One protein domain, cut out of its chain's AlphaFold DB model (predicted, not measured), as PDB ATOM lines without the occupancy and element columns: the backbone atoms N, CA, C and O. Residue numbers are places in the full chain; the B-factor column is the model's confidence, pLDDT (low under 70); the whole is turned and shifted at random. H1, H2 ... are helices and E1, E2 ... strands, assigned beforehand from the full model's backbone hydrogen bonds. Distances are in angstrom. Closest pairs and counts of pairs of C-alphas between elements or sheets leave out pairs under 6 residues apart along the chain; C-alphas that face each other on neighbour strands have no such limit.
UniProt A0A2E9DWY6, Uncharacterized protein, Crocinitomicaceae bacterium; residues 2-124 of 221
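This is residues 2 to 124 of the 221 residues of an uncharacterized protein of Crocinitomicaceae bacterium (UniProt A0A2E9DWY6). Two twisted sheets follow one another along the long axis of an elongated model: a mixed sheet of five strands in the order E3, E2, E1, E4, E8, and an antiparallel sheet of three in the order E5, E7, E6. H1 and H2 cover the face of the smaller sheet that is turned away from the larger one, H3 and H4 lie near the junction of the two sheets, and residues 2 to 6 reach out beyond E3 at the other end. The printed part has 123 residues, with four named helices and eight named strands in the order E1, E2, E3, E4, E5, H1, H2, E6, E7, H3, E8, H4. The class is mixed, helices and strands, and the whole is only just compact, close to loose, with a radius of gyration of the C-alphas of 16.0 A and spans of 54 by 32 by 24 A.

After residues 2 to 15, which hold no named element, E1, residues 16 to 19, E2, residues 22 to 26, and E3, residues 32 to 35, form a meander, each strand the antiparallel neighbour of the one before. E1 and E2 are a hairpin, with N 24 and O 17 2.8 A apart, and E2 and E3 are another, with N 25 and O 33 2.8 A apart, both within hydrogen-bond range. E4, residues 45 to 48, is parallel to E1, with N 18 and O 47 at 2.8 A. E8, residues 114 to 117, is parallel to E4, with N 48 and O 116 at 2.8 A; E3 and E8 are the edge strands of this strongly twisted sheet. E5, residues 53 to 57, begins the second sheet and is antiparallel to E7, residues 92 to 99, with N 56 and O 93 at 2.8 A. E6, residues 80 to 87, forms a hairpin with E7, with N 85 and O 94 at 2.8 A. H1, residues 58 to 61, and H2, residues 66 to 73, are on the same face of this sheet. H2 has a height over the sheet of 8.5 A, lies over E7 and runs across the strands, at 68 degrees to E7 on the local plane; its closest C-alphas to E7 are those of Leu 73 and Ala 97, 6.4 A apart. E5, H1, H2 and E6 make a split strand-helix-strand unit, two strands running the same way with E7 between them, and its crossover is right-handed. H3, residues 100 to 109, only grazes both sheets. H4, residues 118 to 122, lies over E4 at a height over the sheet of 8.8 A and only grazes the smaller sheet. The closest C-alphas of E7 and E8 are those of Trp 96 and His 117, 7.1 A apart. Every O i to N i+4 pair is within hydrogen-bond range in H3, against 3 of 4 in H2 and 0 of 1 in H4, where 2 of 2 O i to N i+3 pairs are within range; H1 is too short for an i+4 pair.

E1 begins at C-alpha 16, at (37.670, -17.354, -24.956). E6 is 22.3 A long and E7 is 23.5 A long, from first to last C-alpha; E7 begins at C-alpha 92, at (26.237, -28.430, -6.448). H3 is 14.3 A long, E5 13.5 A, E2 12.8 A and H2 11.2 A. H4 ends at C-alpha 122, at (29.442, -29.232, -19.270).

The two C-alphas farthest apart are those of Ala 2 and Asn 63, 56.8 A. The printed part has no cut and no long link. The mean pLDDT of the printed part is 84.5; residues 2 to 14 and 38 to 42 are under 70.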
ATOM      1  N   ALA A   2      56.684 -14.577 -42.357       30.06
ATOM      2  CA  ALA A   2      55.266 -14.905 -42.466       30.06
ATOM      3  C   ALA A   2      54.472 -13.924 -41.597       30.06
ATOM      4  O   ALA A   2      54.646 -13.879 -40.381       30.06
ATOM      5  N   THR A   3      53.645 -13.102 -42.232       31.08
ATOM      6  CA  THR A   3      52.691 -12.208 -41.576       31.08
ATOM      7  C   THR A   3      51.548 -13.051 -41.019       31.08
ATOM      8  O   THR A   3      50.622 -13.408 -41.744       31.08
ATOM      9  N   GLY A   4      51.640 -13.424 -39.742       30.08
ATOM     10  CA  GLY A   4      50.529 -14.033 -39.021       30.08
ATOM     11  C   GLY A   4      49.379 -13.033 -38.913       30.08
ATOM     12  O   GLY A   4      49.571 -11.925 -38.413       30.08
ATOM     13  N   ASN A   5      48.203 -13.414 -39.411       35.50
ATOM     14  CA  ASN A   5      46.967 -12.661 -39.231       35.50
ATOM     15  C   ASN A   5      46.701 -12.508 -37.726       35.50
ATOM     16  O   ASN A   5      46.399 -13.486 -37.047       35.50
ATOM     17  N   LYS A   6      46.825 -11.284 -37.203       39.75
ATOM     18  CA  LYS A   6      46.379 -10.941 -35.850       39.75
ATOM     19  C   LYS A   6      44.851 -10.934 -35.845       39.75
ATOM     20  O   LYS A   6      44.233 -10.002 -36.360       39.75
ATOM     21  N   SER A   7      44.253 -11.994 -35.313       44.47
ATOM     22  CA  SER A   7      42.819 -12.042 -35.035       44.47
ATOM     23  C   SER A   7      42.534 -11.095 -33.871       44.47
ATOM     24  O   SER A   7      42.943 -11.353 -32.746       44.47
ATOM     25  N   THR A   8      41.914  -9.954 -34.159       50.94
ATOM     26  CA  THR A   8      41.450  -8.998 -33.146       50.94
ATOM     27  C   THR A   8      40.084  -9.461 -32.653       50.94
ATOM     28  O   THR A   8      39.196  -9.733 -33.467       50.94
ATOM     29  N   LEU A   9      39.902  -9.557 -31.336       53.16
ATOM     30  CA  LEU A   9      38.589  -9.806 -30.747       53.16
ATOM     31  C   LEU A   9      37.680  -8.616 -31.044       53.16
ATOM     32  O   LEU A   9      38.004  -7.488 -30.697       53.16
ATOM     33  N   LYS A  10      36.580  -8.869 -31.756       46.84
ATOM     34  CA  LYS A  10      35.653  -7.827 -32.226       46.84
ATOM     35  C   LYS A  10      34.270  -7.918 -31.587       46.84
ATOM     36  O   LYS A  10      33.503  -6.975 -31.728       46.84
ATOM     37  N   ASN A  11      33.937  -9.027 -30.916       51.75
ATOM     38  CA  ASN A  11      32.597  -9.275 -30.389       51.75
ATOM     39  C   ASN A  11      32.624  -9.694 -28.916       51.75
ATOM     40  O   ASN A  11      33.373 -10.582 -28.526       51.75
ATOM     41  N   LEU A  12      31.710  -9.113 -28.136       48.75
ATOM     42  CA  LEU A  12      31.445  -9.441 -26.726       48.75
ATOM     43  C   LEU A  12      30.921 -10.877 -26.510       48.75
ATOM     44  O   LEU A  12      30.940 -11.366 -25.389       48.75
ATOM     45  N   ASN A  13      30.486 -11.556 -27.577       55.97
ATOM     46  CA  ASN A  13      29.985 -12.938 -27.543       55.97
ATOM     47  C   ASN A  13      31.063 -13.982 -27.897       55.97
ATOM     48  O   ASN A  13      30.742 -15.149 -28.121       55.97
ATOM     49  N   ASP A  14      32.324 -13.570 -28.049       66.88
ATOM     50  CA  ASP A  14      33.404 -14.503 -28.350       66.88
ATOM     51  C   ASP A  14      33.734 -15.335 -27.098       66.88
ATOM     52  O   ASP A  14      34.141 -14.797 -26.072       66.88
ATOM     53  N   ILE A  15      33.584 -16.660 -27.193       73.00
ATOM     54  CA  ILE A  15      34.066 -17.595 -26.170       73.00
ATOM     55  C   ILE A  15      35.589 -17.624 -26.240       73.00
ATOM     56  O   ILE A  15      36.163 -17.990 -27.277       73.00
ATOM     57  N   ILE A  16      36.224 -17.293 -25.119       85.88
ATOM     58  CA  ILE A  16      37.670 -17.354 -24.956       85.88
ATOM     59  C   ILE A  16      38.019 -18.469 -23.982       85.88
ATOM     60  O   ILE A  16      37.611 -18.440 -22.822       85.88
ATOM     61  N   LEU A  17      38.802 -19.429 -24.463       88.00
ATOM     62  CA  LEU A  17      39.412 -20.456 -23.632       88.00
ATOM     63  C   LEU A  17      40.847 -20.061 -23.306       88.00
ATOM     64  O   LEU A  17      41.566 -19.554 -24.170       88.00
ATOM     65  N   PHE A  18      41.272 -20.324 -22.082       89.88
ATOM     66  CA  PHE A  18      42.651 -20.184 -21.650       89.88
ATOM     67  C   PHE A  18      43.197 -21.565 -21.297       89.88
ATOM     68  O   PHE A  18      42.805 -22.151 -20.292       89.88
ATOM     69  N   ILE A  19      44.062 -22.092 -22.165       89.19
ATOM     70  CA  ILE A  19      44.598 -23.459 -22.101       89.19
ATOM     71  C   ILE A  19      46.116 -23.375 -22.250       89.19
ATOM     72  O   ILE A  19      46.602 -22.708 -23.168       89.19
ATOM     73  N   GLU A  20      46.865 -24.030 -21.359       87.81
ATOM     74  CA  GLU A  20      48.341 -24.046 -21.377       87.81
ATOM     75  C   GLU A  20      48.950 -22.635 -21.540       87.81
ATOM     76  O   GLU A  20      49.793 -22.390 -22.403       87.81
ATOM     77  N   GLU A  21      48.471 -21.665 -20.757       87.69
ATOM     78  CA  GLU A  21      48.869 -20.249 -20.816       87.69
ATOM     79  C   GLU A  21      48.605 -19.509 -22.146       87.69
ATOM     80  O   GLU A  21      49.158 -18.431 -22.393       87.69
ATOM     81  N   ASN A  22      47.760 -20.054 -23.019       89.88
ATOM     82  CA  ASN A  22      47.427 -19.457 -24.305       89.88
ATOM     83  C   ASN A  22      45.923 -19.199 -24.426       89.88
ATOM     84  O   ASN A  22      45.102 -20.017 -24.020       89.88
ATOM     85  N   PHE A  23      45.567 -18.075 -25.050       89.50
ATOM     86  CA  PHE A  23      44.180 -17.778 -25.387       89.50
ATOM     87  C   PHE A  23      43.784 -18.423 -26.707       89.50
ATOM     88  O   PHE A  23      44.492 -18.311 -27.713       89.50
ATOM     89  N   TYR A  24      42.600 -19.016 -26.715       89.94
ATOM     90  CA  TYR A  24      41.970 -19.583 -27.891       89.94
ATOM     91  C   TYR A  24      40.569 -19.014 -28.053       89.94
ATOM     92  O   TYR A  24      39.753 -19.055 -27.136       89.94
ATOM     93  N   LYS A  25      40.278 -18.509 -29.249       88.50
ATOM     94  CA  LYS A  25      38.917 -18.190 -29.665       88.50
ATOM     95  C   LYS A  25      38.274 -19.443 -30.245       88.50
ATOM     96  O   LYS A  25      38.857 -20.080 -31.125       88.50
ATOM     97  N   VAL A  26      37.059 -19.760 -29.805       86.50
ATOM     98  CA  VAL A  26      36.253 -20.820 -30.426       86.50
ATOM     99  C   VAL A  26      35.605 -20.270 -31.702       86.50
ATOM    100  O   VAL A  26      34.804 -19.331 -31.652       86.50
ATOM    101  N   LYS A  27      35.960 -20.821 -32.867       85.31
ATOM    102  CA  LYS A  27      35.348 -20.468 -34.162       85.31
ATOM    103  C   LYS A  27      33.954 -21.067 -34.308       85.31
ATOM    104  O   LYS A  27      33.576 -21.950 -33.550       85.31
ATOM    105  N   ASP A  28      33.177 -20.589 -35.281       81.69
ATOM    106  CA  ASP A  28      31.804 -21.067 -35.528       81.69
ATOM    107  C   ASP A  28      31.731 -22.581 -35.749       81.69
ATOM    108  O   ASP A  28      30.832 -23.256 -35.251       81.69
ATOM    109  N   ASP A  29      32.738 -23.131 -36.424       80.94
ATOM    110  CA  ASP A  29      32.862 -24.565 -36.653       80.94
ATOM    111  C   ASP A  29      33.314 -25.355 -35.413       80.94
ATOM    112  O   ASP A  29      33.328 -26.582 -35.471       80.94
ATOM    113  N   GLY A  30      33.660 -24.690 -34.305       80.19
ATOM    114  CA  GLY A  30      34.140 -25.284 -33.056       80.19
ATOM    115  C   GLY A  30      35.656 -25.458 -32.977       80.19
ATOM    116  O   GLY A  30      36.148 -26.006 -31.994       80.19
ATOM    117  N   THR A  31      36.415 -25.028 -33.992       84.81
ATOM    118  CA  THR A  31      37.883 -25.078 -33.951       84.81
ATOM    119  C   THR A  31      38.459 -24.015 -33.018       84.81
ATOM    120  O   THR A  31      37.921 -22.913 -32.892       84.81
ATOM    121  N   LEU A  32      39.579 -24.344 -32.369       87.75
ATOM    122  CA  LEU A  32      40.319 -23.415 -31.521       87.75
ATOM    123  C   LEU A  32      41.332 -22.626 -32.351       87.75
ATOM    124  O   LEU A  32      42.233 -23.193 -32.971       87.75
ATOM    125  N   GLU A  33      41.206 -21.303 -32.341       89.12
ATOM    126  CA  GLU A  33      42.175 -20.392 -32.938       89.12
ATOM    127  C   GLU A  33      42.958 -19.679 -31.857       89.12
ATOM    128  O   GLU A  33      42.395 -18.893 -31.096       89.12
ATOM    129  N   LYS A  34      44.270 -19.919 -31.824       89.19
ATOM    130  CA  LYS A  34      45.160 -19.170 -30.945       89.19
ATOM    131  C   LYS A  34      45.020 -17.678 -31.246       89.19
ATOM    132  O   LYS A  34      45.216 -17.254 -32.385       89.19
ATOM    133  N   THR A  35      44.689 -16.901 -30.226       85.88
ATOM    134  CA  THR A  35      44.403 -15.473 -30.346       85.88
ATOM    135  C   THR A  35      45.189 -14.667 -29.316       85.88
ATOM    136  O   THR A  35      45.755 -15.216 -28.372       85.88
ATOM    137  N   MET A  36      45.243 -13.355 -29.519       79.19
ATOM    138  CA  MET A  36      45.744 -12.393 -28.542       79.19
ATOM    139  C   MET A  36      44.598 -11.446 -28.214       79.19
ATOM    140  O   MET A  36      43.864 -11.012 -29.103       79.19
ATOM    141  N   ILE A  37      44.433 -11.125 -26.939       74.38
ATOM    142  CA  ILE A  37      43.476 -10.109 -26.519       74.38
ATOM    143  C   ILE A  37      44.253  -8.785 -26.520       74.38
ATOM    144  O   ILE A  37      45.146  -8.584 -25.697       74.38
ATOM    145  N   ASP A  38      43.985  -7.920 -27.498       66.38
ATOM    146  CA  ASP A  38      44.714  -6.651 -27.673       66.38
ATOM    147  C   ASP A  38      44.064  -5.483 -26.898       66.38
ATOM    148  O   ASP A  38      44.719  -4.483 -26.600       66.38
ATOM    149  N   GLU A  39      42.786  -5.606 -26.524       67.56
ATOM    150  CA  GLU A  39      42.040  -4.562 -25.816       67.56
ATOM    151  C   GLU A  39      41.973  -4.839 -24.309       67.56
ATOM    152  O   GLU A  39      41.410  -5.832 -23.856       67.56
ATOM    153  N   LYS A  40      42.538  -3.921 -23.516       59.75
ATOM    154  CA  LYS A  40      42.684  -4.069 -22.056       59.75
ATOM    155  C   LYS A  40      41.394  -3.871 -21.248       59.75
ATOM    156  O   LYS A  40      41.389  -4.190 -20.069       59.75
ATOM    157  N   ASN A  41      40.333  -3.337 -21.858       56.53
ATOM    158  CA  ASN A  41      39.109  -2.913 -21.161       56.53
ATOM    159  C   ASN A  41      37.829  -3.555 -21.727       56.53
ATOM    160  O   ASN A  41      36.752  -2.971 -21.616       56.53
ATOM    161  N   ILE A  42      37.926  -4.726 -22.363       68.25
ATOM    162  CA  ILE A  42      36.729  -5.492 -22.725       68.25
ATOM    163  C   ILE A  42      36.337  -6.357 -21.522       68.25
ATOM    164  O   ILE A  42      37.168  -7.075 -20.964       68.25
ATOM    165  N   ASN A  43      35.064  -6.310 -21.133       71.62
ATOM    166  CA  ASN A  43      34.488  -7.312 -20.237       71.62
ATOM    167  C   ASN A  43      34.369  -8.626 -21.018       71.62
ATOM    168  O   ASN A  43      33.497  -8.757 -21.877       71.62
ATOM    169  N   LEU A  44      35.274  -9.565 -20.753       77.31
ATOM    170  CA  LEU A  44      35.313 -10.876 -21.398       77.31
ATOM    171  C   LEU A  44      35.134 -11.969 -20.352       77.31
ATOM    172  O   LEU A  44      35.768 -11.933 -19.295       77.31
ATOM    173  N   ASN A  45      34.317 -12.962 -20.690       82.81
ATOM    174  CA  ASN A  45      34.284 -14.225 -19.967       82.81
ATOM    175  C   ASN A  45      35.405 -15.109 -20.515       82.81
ATOM    176  O   ASN A  45      35.450 -15.403 -21.713       82.81
ATOM    177  N   VAL A  46      36.325 -15.502 -19.640       87.19
ATOM    178  CA  VAL A  46      37.451 -16.374 -19.972       87.19
ATOM    179  C   VAL A  46      37.255 -17.695 -19.245       87.19
ATOM    180  O   VAL A  46      37.233 -17.721 -18.016       87.19
ATOM    181  N   TYR A  47      37.131 -18.783 -19.998       91.19
ATOM    182  CA  TYR A  47      37.023 -20.134 -19.454       91.19
ATOM    183  C   TYR A  47      38.419 -20.740 -19.363       91.19
ATOM    184  O   TYR A  47      39.108 -20.901 -20.370       91.19
ATOM    185  N   VAL A  48      38.850 -21.035 -18.147       92.38
ATOM    186  CA  VAL A  48      40.197 -21.496 -17.824       92.38
ATOM    187  C   VAL A  48      40.198 -23.017 -17.716       92.38
ATOM    188  O   VAL A  48      39.376 -23.589 -16.996       92.38
ATOM    189  N   ASP A  49      41.099 -23.665 -18.455       93.81
ATOM    190  CA  ASP A  49      41.448 -25.069 -18.237       93.81
ATOM    191  C   ASP A  49      42.245 -25.200 -16.940       93.81
ATOM    192  O   ASP A  49      43.293 -24.573 -16.790       93.81
ATOM    193  N   SER A  50      41.747 -26.045 -16.039       93.81
ATOM    194  CA  SER A  50      42.403 -26.387 -14.782       93.81
ATOM    195  C   SER A  50      42.271 -27.871 -14.490       93.81
ATOM    196  O   SER A  50      41.164 -28.414 -14.578       93.81
ATOM    197  N   PRO A  51      43.345 -28.546 -14.054       95.19
ATOM    198  CA  PRO A  51      43.224 -29.867 -13.451       95.19
ATOM    199  C   PRO A  51      42.698 -29.820 -12.012       95.19
ATOM    200  O   PRO A  51      42.153 -30.813 -11.540       95.19
ATOM    201  N   ASN A  52      42.827 -28.691 -11.310       96.44
ATOM    202  CA  ASN A  52      42.526 -28.611  -9.882       96.44
ATOM    203  C   ASN A  52      41.088 -28.142  -9.662       96.44
ATOM    204  O   ASN A  52      40.860 -27.008  -9.238       96.44
ATOM    205  N   PHE A  53      40.109 -29.000  -9.944       97.56
ATOM    206  CA  PHE A  53      38.696 -28.693  -9.718       97.56
ATOM    207  C   PHE A  53      37.917 -29.876  -9.147       97.56
ATOM    208  O   PHE A  53      38.326 -31.029  -9.250       97.56
ATOM    209  N   SER A  54      36.766 -29.579  -8.548       96.62
ATOM    210  CA  SER A  54      35.825 -30.581  -8.057       96.62
ATOM    211  C   SER A  54      34.401 -30.043  -8.103       96.62
ATOM    212  O   SER A  54      34.152 -28.878  -7.788       96.62
ATOM    213  N   LEU A  55      33.446 -30.912  -8.437       96.31
ATOM    214  CA  LEU A  55      32.019 -30.643  -8.286       96.31
ATOM    215  C   LEU A  55      31.530 -31.310  -6.997       96.31
ATOM    216  O   LEU A  55      31.629 -32.525  -6.850       96.31
ATOM    217  N   ILE A  56      31.030 -30.521  -6.050       95.69
ATOM    218  CA  ILE A  56      30.631 -30.996  -4.722       95.69
ATOM    219  C   ILE A  56      29.136 -30.729  -4.529       95.69
ATOM    220  O   ILE A  56      28.728 -29.569  -4.592       95.69
ATOM    221  N   PRO A  57      28.304 -31.751  -4.256       95.69
ATOM    222  CA  PRO A  57      26.898 -31.552  -3.911       95.69
ATOM    223  C   PRO A  57      26.729 -30.527  -2.787       95.69
ATOM    224  O   PRO A  57      27.502 -30.526  -1.826       95.69
ATOM    225  N   GLU A  58      25.711 -29.669  -2.875       96.75
ATOM    226  CA  GLU A  58      25.496 -28.578  -1.916       96.75
ATOM    227  C   GLU A  58      25.438 -29.080  -0.464       96.75
ATOM    228  O   GLU A  58      26.011 -28.459   0.436       96.75
ATOM    229  N   GLU A  59      24.782 -30.220  -0.247       96.12
ATOM    230  CA  GLU A  59      24.657 -30.850   1.066       96.12
ATOM    231  C   GLU A  59      26.024 -31.189   1.672       96.12
ATOM    232  O   GLU A  59      26.242 -30.968   2.859       96.12
ATOM    233  N   ILE A  60      26.977 -31.659   0.868       96.06
ATOM    234  CA  ILE A  60      28.335 -31.947   1.338       96.06
ATOM    235  C   ILE A  60      29.101 -30.636   1.508       96.06
ATOM    236  O   ILE A  60      29.708 -30.401   2.550       96.06
ATOM    237  N   PHE A  61      29.029 -29.747   0.514       96.81
ATOM    238  CA  PHE A  61      29.778 -28.494   0.480       96.81
ATOM    239  C   PHE A  61      29.523 -27.602   1.704       96.81
ATOM    240  O   PHE A  61      30.450 -26.969   2.217       96.81
ATOM    241  N   LYS A  62      28.277 -27.545   2.184       95.62
ATOM    242  CA  LYS A  62      27.896 -26.764   3.373       95.62
ATOM    243  C   LYS A  62      28.415 -27.357   4.687       95.62
ATOM    244  O   LYS A  62      28.496 -26.630   5.672       95.62
ATOM    245  N   ASN A  63      28.773 -28.641   4.700       96.56
ATOM    246  CA  ASN A  63      29.153 -29.387   5.902       96.56
ATOM    247  C   ASN A  63      30.662 -29.657   6.030       96.56
ATOM    248  O   ASN A  63      31.086 -30.239   7.024       96.56
ATOM    249  N   ILE A  64      31.472 -29.221   5.063       96.25
ATOM    250  CA  ILE A  64      32.937 -29.342   5.092       96.25
ATOM    251  C   ILE A  64      33.601 -27.968   5.246       96.25
ATOM    252  O   ILE A  64      33.092 -26.949   4.766       96.25
ATOM    253  N   SER A  65      34.756 -27.924   5.909       95.31
ATOM    254  CA  SER A  65      35.515 -26.687   6.117       95.31
ATOM    255  C   SER A  65      36.183 -26.187   4.831       95.31
ATOM    256  O   SER A  65      36.459 -26.952   3.909       95.31
ATOM    257  N   THR A  66      36.513 -24.893   4.770       93.75
ATOM    258  CA  THR A  66      37.287 -24.323   3.650       93.75
ATOM    259  C   THR A  66      38.641 -25.009   3.474       93.75
ATOM    260  O   THR A  66      39.078 -25.227   2.350       93.75
ATOM    261  N   THR A  67      39.293 -25.400   4.570       92.75
ATOM    262  CA  THR A  67      40.567 -26.128   4.516       92.75
ATOM    263  C   THR A  67      40.407 -27.481   3.828       92.75
ATOM    264  O   THR A  67      41.210 -27.816   2.961       92.75
ATOM    265  N   GLU A  68      39.357 -28.234   4.165       93.25
ATOM    266  CA  GLU A  68      39.057 -29.515   3.516       93.25
ATOM    267  C   GLU A  68      38.746 -29.322   2.029       93.25
ATOM    268  O   GLU A  68      39.344 -30.001   1.195       93.25
ATOM    269  N   LYS A  69      37.911 -28.329   1.684       95.19
ATOM    270  CA  LYS A  69      37.610 -27.970   0.283       95.19
ATOM    271  C   LYS A  69      38.883 -27.717  -0.518       95.19
ATOM    272  O   LYS A  69      39.066 -28.295  -1.582       95.19
ATOM    273  N   ASN A  70      39.783 -26.894   0.019       94.94
ATOM    274  CA  ASN A  70      41.033 -26.547  -0.652       94.94
ATOM    275  C   ASN A  70      41.964 -27.758  -0.787       94.94
ATOM    276  O   ASN A  70      42.632 -27.899  -1.810       94.94
ATOM    277  N   SER A  71      41.977 -28.652   0.209       91.56
ATOM    278  CA  SER A  71      42.807 -29.863   0.190       91.56
ATOM    279  C   SER A  71      42.394 -30.881  -0.876       91.56
ATOM    280  O   SER A  71      43.240 -31.644  -1.332       91.56
ATOM    281  N   PHE A  72      41.128 -30.865  -1.316       90.50
ATOM    282  CA  PHE A  72      40.676 -31.679  -2.449       90.50
ATOM    283  C   PHE A  72      41.251 -31.207  -3.784       90.50
ATOM    284  O   PHE A  72      41.321 -31.991  -4.723       90.50
ATOM    285  N   LEU A  73      41.643 -29.934  -3.870       95.31
ATOM    286  CA  LEU A  73      42.086 -29.315  -5.113       95.31
ATOM    287  C   LEU A  73      43.601 -29.341  -5.265       95.31
ATOM    288  O   LEU A  73      44.104 -29.596  -6.350       95.31
ATOM    289  N   THR A  74      44.341 -29.047  -4.196       93.75
ATOM    290  CA  THR A  74      45.804 -28.992  -4.255       93.75
ATOM    291  C   THR A  74      46.430 -29.142  -2.868       93.75
ATOM    292  O   THR A  74      45.913 -28.589  -1.892       93.75
ATOM    293  N   PRO A  75      47.585 -29.826  -2.751       89.81
ATOM    294  CA  PRO A  75      48.361 -29.830  -1.514       89.81
ATOM    295  C   PRO A  75      49.020 -28.467  -1.218       89.81
ATOM    296  O   PRO A  75      49.318 -28.169  -0.062       89.81
ATOM    297  N   ASN A  76      49.227 -27.614  -2.231       89.88
ATOM    298  CA  ASN A  76      50.035 -26.391  -2.134       89.88
ATOM    299  C   ASN A  76      49.184 -25.124  -1.978       89.88
ATOM    300  O   ASN A  76      49.284 -24.183  -2.761       89.88
ATOM    301  N   VAL A  77      48.353 -25.061  -0.938       88.56
ATOM    302  CA  VAL A  77      47.343 -23.996  -0.751       88.56
ATOM    303  C   VAL A  77      47.904 -22.563  -0.847       88.56
ATOM    304  O   VAL A  77      47.217 -21.656  -1.311       88.56
ATOM    305  N   SER A  78      49.156 -22.319  -0.451       90.12
ATOM    306  CA  SER A  78      49.759 -20.978  -0.481       90.12
ATOM    307  C   SER A  78      50.029 -20.425  -1.883       90.12
ATOM    308  O   SER A  78      50.129 -19.205  -2.031       90.12
ATOM    309  N   GLU A  79      50.154 -21.281  -2.895       94.06
ATOM    310  CA  GLU A  79      50.543 -20.895  -4.261       94.06
ATOM    311  C   GLU A  79      49.343 -20.700  -5.196       94.06
ATOM    312  O   GLU A  79      49.509 -20.242  -6.325       94.06
ATOM    313  N   TYR A  80      48.134 -20.984  -4.708       95.38
ATOM    314  CA  TYR A  80      46.914 -20.994  -5.507       95.38
ATOM    315  C   TYR A  80      45.898 -19.945  -5.044       95.38
ATOM    316  O   TYR A  80      45.835 -19.560  -3.872       95.38
ATOM    317  N   THR A  81      45.101 -19.483  -5.999       94.38
ATOM    318  CA  THR A  81      43.859 -18.741  -5.799       94.38
ATOM    319  C   THR A  81      42.703 -19.721  -5.938       94.38
ATOM    320  O   THR A  81      42.667 -20.494  -6.891       94.38
ATOM    321  N   PHE A  82      41.767 -19.681  -4.994       95.69
ATOM    322  CA  PHE A  82      40.623 -20.585  -4.936       95.69
ATOM    323  C   PHE A  82      39.354 -19.866  -5.366       95.69
ATOM    324  O   PHE A  82      39.134 -18.709  -5.000       95.69
ATOM    325  N   PHE A  83      38.519 -20.576  -6.109       95.44
ATOM    326  CA  PHE A  83      37.274 -20.075  -6.659       95.44
ATOM    327  C   PHE A  83      36.144 -21.059  -6.369       95.44
ATOM    328  O   PHE A  83      36.360 -22.269  -6.261       95.44
ATOM    329  N   GLU A  84      34.929 -20.532  -6.268       95.88
ATOM    330  CA  GLU A  84      33.719 -21.320  -6.075       95.88
ATOM    331  C   GLU A  84      32.551 -20.719  -6.855       95.88
ATOM    332  O   GLU A  84      32.414 -19.499  -6.974       95.88
ATOM    333  N   LYS A  85      31.686 -21.588  -7.379       95.62
ATOM    334  CA  LYS A  85      30.451 -21.207  -8.060       95.62
ATOM    335  C   LYS A  85      29.356 -22.222  -7.763       95.62
ATOM    336  O   LYS A  85      29.525 -23.415  -7.998       95.62
ATOM    337  N   PHE A  86      28.211 -21.743  -7.283       95.69
ATOM    338  CA  PHE A  86      27.018 -22.576  -7.165       95.69
ATOM    339  C   PHE A  86      26.381 -22.796  -8.541       95.69
ATOM    340  O   PHE A  86      26.220 -21.847  -9.311       95.69
ATOM    341  N   ILE A  87      26.005 -24.040  -8.824       93.56
ATOM    342  CA  ILE A  87      25.367 -24.492 -10.060       93.56
ATOM    343  C   ILE A  87      23.962 -24.997  -9.702       93.56
ATOM    344  O   ILE A  87      23.811 -26.157  -9.293       93.56
ATOM    345  N   PRO A  88      22.927 -24.140  -9.808       91.94
ATOM    346  CA  PRO A  88      21.577 -24.464  -9.353       91.94
ATOM    347  C   PRO A  88      20.991 -25.720  -9.999       91.94
ATOM    348  O   PRO A  88      20.354 -26.519  -9.320       91.94
ATOM    349  N   GLU A  89      21.240 -25.930 -11.293       89.56
ATOM    350  CA  GLU A  89      20.719 -27.066 -12.062       89.56
ATOM    351  C   GLU A  89      21.219 -28.416 -11.544       89.56
ATOM    352  O   GLU A  89      20.553 -29.431 -11.737       89.56
ATOM    353  N   GLN A  90      22.383 -28.421 -10.892       91.19
ATOM    354  CA  GLN A  90      23.013 -29.618 -10.338       91.19
ATOM    355  C   GLN A  90      22.935 -29.667  -8.811       91.19
ATOM    356  O   GLN A  90      23.392 -30.636  -8.211       91.19
ATOM    357  N   ASN A  91      22.381 -28.627  -8.177       93.81
ATOM    358  CA  ASN A  91      22.412 -28.428  -6.731       93.81
ATOM    359  C   ASN A  91      23.807 -28.697  -6.126       93.81
ATOM    360  O   ASN A  91      23.961 -29.428  -5.144       93.81
ATOM    361  N   ALA A  92      24.842 -28.147  -6.762       95.69
ATOM    362  CA  ALA A  92      26.237 -28.430  -6.448       95.69
ATOM    363  C   ALA A  92      27.106 -27.175  -6.572       95.69
ATOM    364  O   ALA A  92      26.773 -26.241  -7.297       95.69
ATOM    365  N   TYR A  93      28.233 -27.162  -5.871       96.81
ATOM    366  CA  TYR A  93      29.279 -26.157  -5.998       96.81
ATOM    367  C   TYR A  93      30.399 -26.705  -6.869       96.81
ATOM    368  O   TYR A  93      30.971 -27.752  -6.567       96.81
ATOM    369  N   LEU A  94      30.729 -25.981  -7.932       97.12
ATOM    370  CA  LEU A  94      31.993 -26.151  -8.625       97.12
ATOM    371  C   LEU A  94      33.046 -25.335  -7.884       97.12
ATOM    372  O   LEU A  94      32.896 -24.122  -7.740       97.12
ATOM    373  N   ILE A  95      34.100 -25.996  -7.424       96.94
ATOM    374  CA  ILE A  95      35.277 -25.343  -6.858       96.94
ATOM    375  C   ILE A  95      36.495 -25.642  -7.713       96.94
ATOM    376  O   ILE A  95      36.617 -26.744  -8.246       96.94
ATOM    377  N   TRP A  96      37.389 -24.671  -7.850       97.31
ATOM    378  CA  TRP A  96      38.641 -24.854  -8.575       97.31
ATOM    379  C   TRP A  96      39.747 -23.958  -8.028       97.31
ATOM    380  O   TRP A  96      39.493 -23.009  -7.281       97.31
ATOM    381  N   ALA A  97      40.985 -24.295  -8.368       96.38
ATOM    382  CA  ALA A  97      42.171 -23.589  -7.925       96.38
ATOM    383  C   ALA A  97      43.104 -23.299  -9.102       96.38
ATOM    384  O   ALA A  97      43.469 -24.198  -9.851       96.38
ATOM    385  N   GLU A  98      43.558 -22.052  -9.206       94.88
ATOM    386  CA  GLU A  98      44.554 -21.635 -10.199       94.88
ATOM    387  C   GLU A  98      45.817 -21.124  -9.539       94.88
ATOM    388  O   GLU A  98      45.759 -20.479  -8.493       94.88
ATOM    389  N   GLU A  99      46.966 -21.360 -10.165       94.25
ATOM    390  CA  GLU A  99      48.217 -20.801  -9.667       94.25
ATOM    391  C   GLU A  99      48.137 -19.270  -9.632       94.25
ATOM    392  O   GLU A  99      47.782 -18.621 -10.624       94.25
ATOM    393  N   LYS A 100      48.535 -18.665  -8.506       93.94
ATOM    394  CA  LYS A 100      48.510 -17.204  -8.320       93.94
ATOM    395  C   LYS A 100      49.225 -16.478  -9.448       93.94
ATOM    396  O   LYS A 100      48.684 -15.522  -9.989       93.94
ATOM    397  N   LYS A 101      50.383 -16.994  -9.875       92.50
ATOM    398  CA  LYS A 101      51.181 -16.419 -10.970       92.50
ATOM    399  C   LYS A 101      50.388 -16.304 -12.281       92.50
ATOM    400  O   LYS A 101      50.580 -15.349 -13.030       92.50
ATOM    401  N   ILE A 102      49.506 -17.268 -12.564       90.62
ATOM    402  CA  ILE A 102      48.690 -17.307 -13.783       90.62
ATOM    403  C   ILE A 102      47.583 -16.260 -13.680       90.62
ATOM    404  O   ILE A 102      47.445 -15.428 -14.576       90.62
ATOM    405  N   ILE A 103      46.845 -16.248 -12.567       89.81
ATOM    406  CA  ILE A 103      45.765 -15.282 -12.325       89.81
ATOM    407  C   ILE A 103      46.295 -13.847 -12.283       89.81
ATOM    408  O   ILE A 103      45.728 -12.963 -12.919       89.81
ATOM    409  N   GLU A 104      47.409 -13.605 -11.597       89.81
ATOM    410  CA  GLU A 104      48.052 -12.292 -11.534       89.81
ATOM    411  C   GLU A 104      48.482 -11.813 -12.923       89.81
ATOM    412  O   GLU A 104      48.224 -10.667 -13.287       89.81
ATOM    413  N   LYS A 105      49.075 -12.696 -13.737       87.12
ATOM    414  CA  LYS A 105      49.442 -12.395 -15.128       87.12
ATOM    415  C   LYS A 105      48.212 -12.081 -15.980       87.12
ATOM    416  O   LYS A 105      48.252 -11.129 -16.758       87.12
ATOM    417  N   LEU A 106      47.128 -12.841 -15.827       84.75
ATOM    418  CA  LEU A 106      45.867 -12.601 -16.529       84.75
ATOM    419  C   LEU A 106      45.270 -11.237 -16.158       84.75
ATOM    420  O   LEU A 106      45.014 -10.427 -17.047       84.75
ATOM    421  N   LEU A 107      45.122 -10.949 -14.864       84.19
ATOM    422  CA  LEU A 107      44.514  -9.712 -14.365       84.19
ATOM    423  C   LEU A 107      45.391  -8.473 -14.596       84.19
ATOM    424  O   LEU A 107      44.866  -7.378 -14.788       84.19
ATOM    425  N   ALA A 108      46.720  -8.620 -14.629       84.12
ATOM    426  CA  ALA A 108      47.628  -7.518 -14.950       84.12
ATOM    427  C   ALA A 108      47.471  -7.030 -16.398       84.12
ATOM    428  O   ALA A 108      47.675  -5.847 -16.685       84.12
ATOM    429  N   VAL A 109      47.129  -7.935 -17.319       78.88
ATOM    430  CA  VAL A 109      46.925  -7.597 -18.734       78.88
ATOM    431  C   VAL A 109      45.457  -7.260 -19.013       78.88
ATOM    432  O   VAL A 109      45.191  -6.328 -19.775       78.88
ATOM    433  N   TYR A 110      44.528  -7.960 -18.357       82.56
ATOM    434  CA  TYR A 110      43.084  -7.853 -18.560       82.56
ATOM    435  C   TYR A 110      42.351  -7.702 -17.216       82.56
ATOM    436  O   TYR A 110      41.761  -8.656 -16.712       82.56
ATOM    437  N   PRO A 111      42.366  -6.507 -16.605       79.88
ATOM    438  CA  PRO A 111      41.829  -6.291 -15.257       79.88
ATOM    439  C   PRO A 111      40.309  -6.475 -15.143       79.88
ATOM    440  O   PRO A 111      39.791  -6.569 -14.035       79.88
ATOM    441  N   THR A 112      39.591  -6.500 -16.268       82.25
ATOM    442  CA  THR A 112      38.124  -6.574 -16.330       82.25
ATOM    443  C   THR A 112      37.588  -7.947 -16.744       82.25
ATOM    444  O   THR A 112      36.400  -8.060 -17.047       82.25
ATOM    445  N   ILE A 113      38.429  -8.987 -16.815       82.88
ATOM    446  CA  ILE A 113      37.948 -10.331 -17.170       82.88
ATOM    447  C   ILE A 113      37.192 -10.969 -16.013       82.88
ATOM    448  O   ILE A 113      37.567 -10.828 -14.849       82.88
ATOM    449  N   THR A 114      36.178 -11.748 -16.365       85.31
ATOM    450  CA  THR A 114      35.558 -12.703 -15.453       85.31
ATOM    451  C   THR A 114      36.095 -14.082 -15.795       85.31
ATOM    452  O   THR A 114      35.974 -14.540 -16.934       85.31
ATOM    453  N   THR A 115      36.719 -14.742 -14.825       87.75
ATOM    454  CA  THR A 115      37.236 -16.100 -15.000       87.75
ATOM    455  C   THR A 115      36.179 -17.124 -14.616       87.75
ATOM    456  O   THR A 115      35.617 -17.065 -13.523       87.75
ATOM    457  N   HIS A 116      35.974 -18.084 -15.502       91.62
ATOM    458  CA  HIS A 116      35.136 -19.259 -15.324       91.62
ATOM    459  C   HIS A 116      36.013 -20.499 -15.415       91.62
ATOM    460  O   HIS A 116      37.019 -20.486 -16.125       91.62
ATOM    461  N   HIS A 117      35.639 -21.582 -14.753       95.00
ATOM    462  CA  HIS A 117      36.281 -22.862 -15.018       95.00
ATOM    463  C   HIS A 117      35.699 -23.479 -16.294       95.00
ATOM    464  O   HIS A 117      34.489 -23.441 -16.519       95.00
ATOM    465  N   PHE A 118      36.533 -24.084 -17.140       94.50
ATOM    466  CA  PHE A 118      36.067 -24.654 -18.409       94.50
ATOM    467  C   PHE A 118      35.064 -25.804 -18.229       94.50
ATOM    468  O   PHE A 118      34.199 -26.018 -19.073       94.50
ATOM    469  N   SER A 119      35.098 -26.509 -17.096       94.56
ATOM    470  CA  SER A 119      34.107 -27.554 -16.822       94.56
ATOM    471  C   SER A 119      32.681 -27.013 -16.663       94.56
ATOM    472  O   SER A 119      31.743 -27.791 -16.813       94.56
ATOM    473  N   GLU A 120      32.493 -25.714 -16.376       92.62
ATOM    474  CA  GLU A 120      31.166 -25.087 -16.243       92.62
ATOM    475  C   GLU A 120      30.296 -25.335 -17.477       92.62
ATOM    476  O   GLU A 120      29.107 -25.627 -17.353       92.62
ATOM    477  N   SER A 121      30.920 -25.329 -18.653       89.50
ATOM    478  CA  SER A 121      30.292 -25.556 -19.954       89.50
ATOM    479  C   SER A 121      29.576 -26.904 -20.060       89.50
ATOM    480  O   SER A 121      28.626 -27.075 -20.820       89.50
ATOM    481  N   PHE A 122      30.005 -27.887 -19.272       91.75
ATOM    482  CA  PHE A 122      29.442 -29.232 -19.270       91.75
ATOM    483  C   PHE A 122      28.436 -29.436 -18.136       91.75
ATOM    484  O   PHE A 122      27.974 -30.557 -17.935       91.75
ATOM    485  N   LEU A 123      28.067 -28.407 -17.368       91.62
ATOM    486  CA  LEU A 123      27.165 -28.570 -16.220       91.62
ATOM    487  C   LEU A 123      25.697 -28.265 -16.531       91.62
ATOM    488  O   LEU A 123      24.819 -28.455 -15.686       91.62
ATOM    489  N   HIS A 124      25.408 -27.834 -17.754       85.19
ATOM    490  CA  HIS A 124      24.055 -27.502 -18.180       85.19
ATOM    491  C   HIS A 124      23.171 -28.736 -18.389       85.19
ATOM    492  O   HIS A 124      23.634 -29.881 -18.467       85.19
TER     493      HIS A 124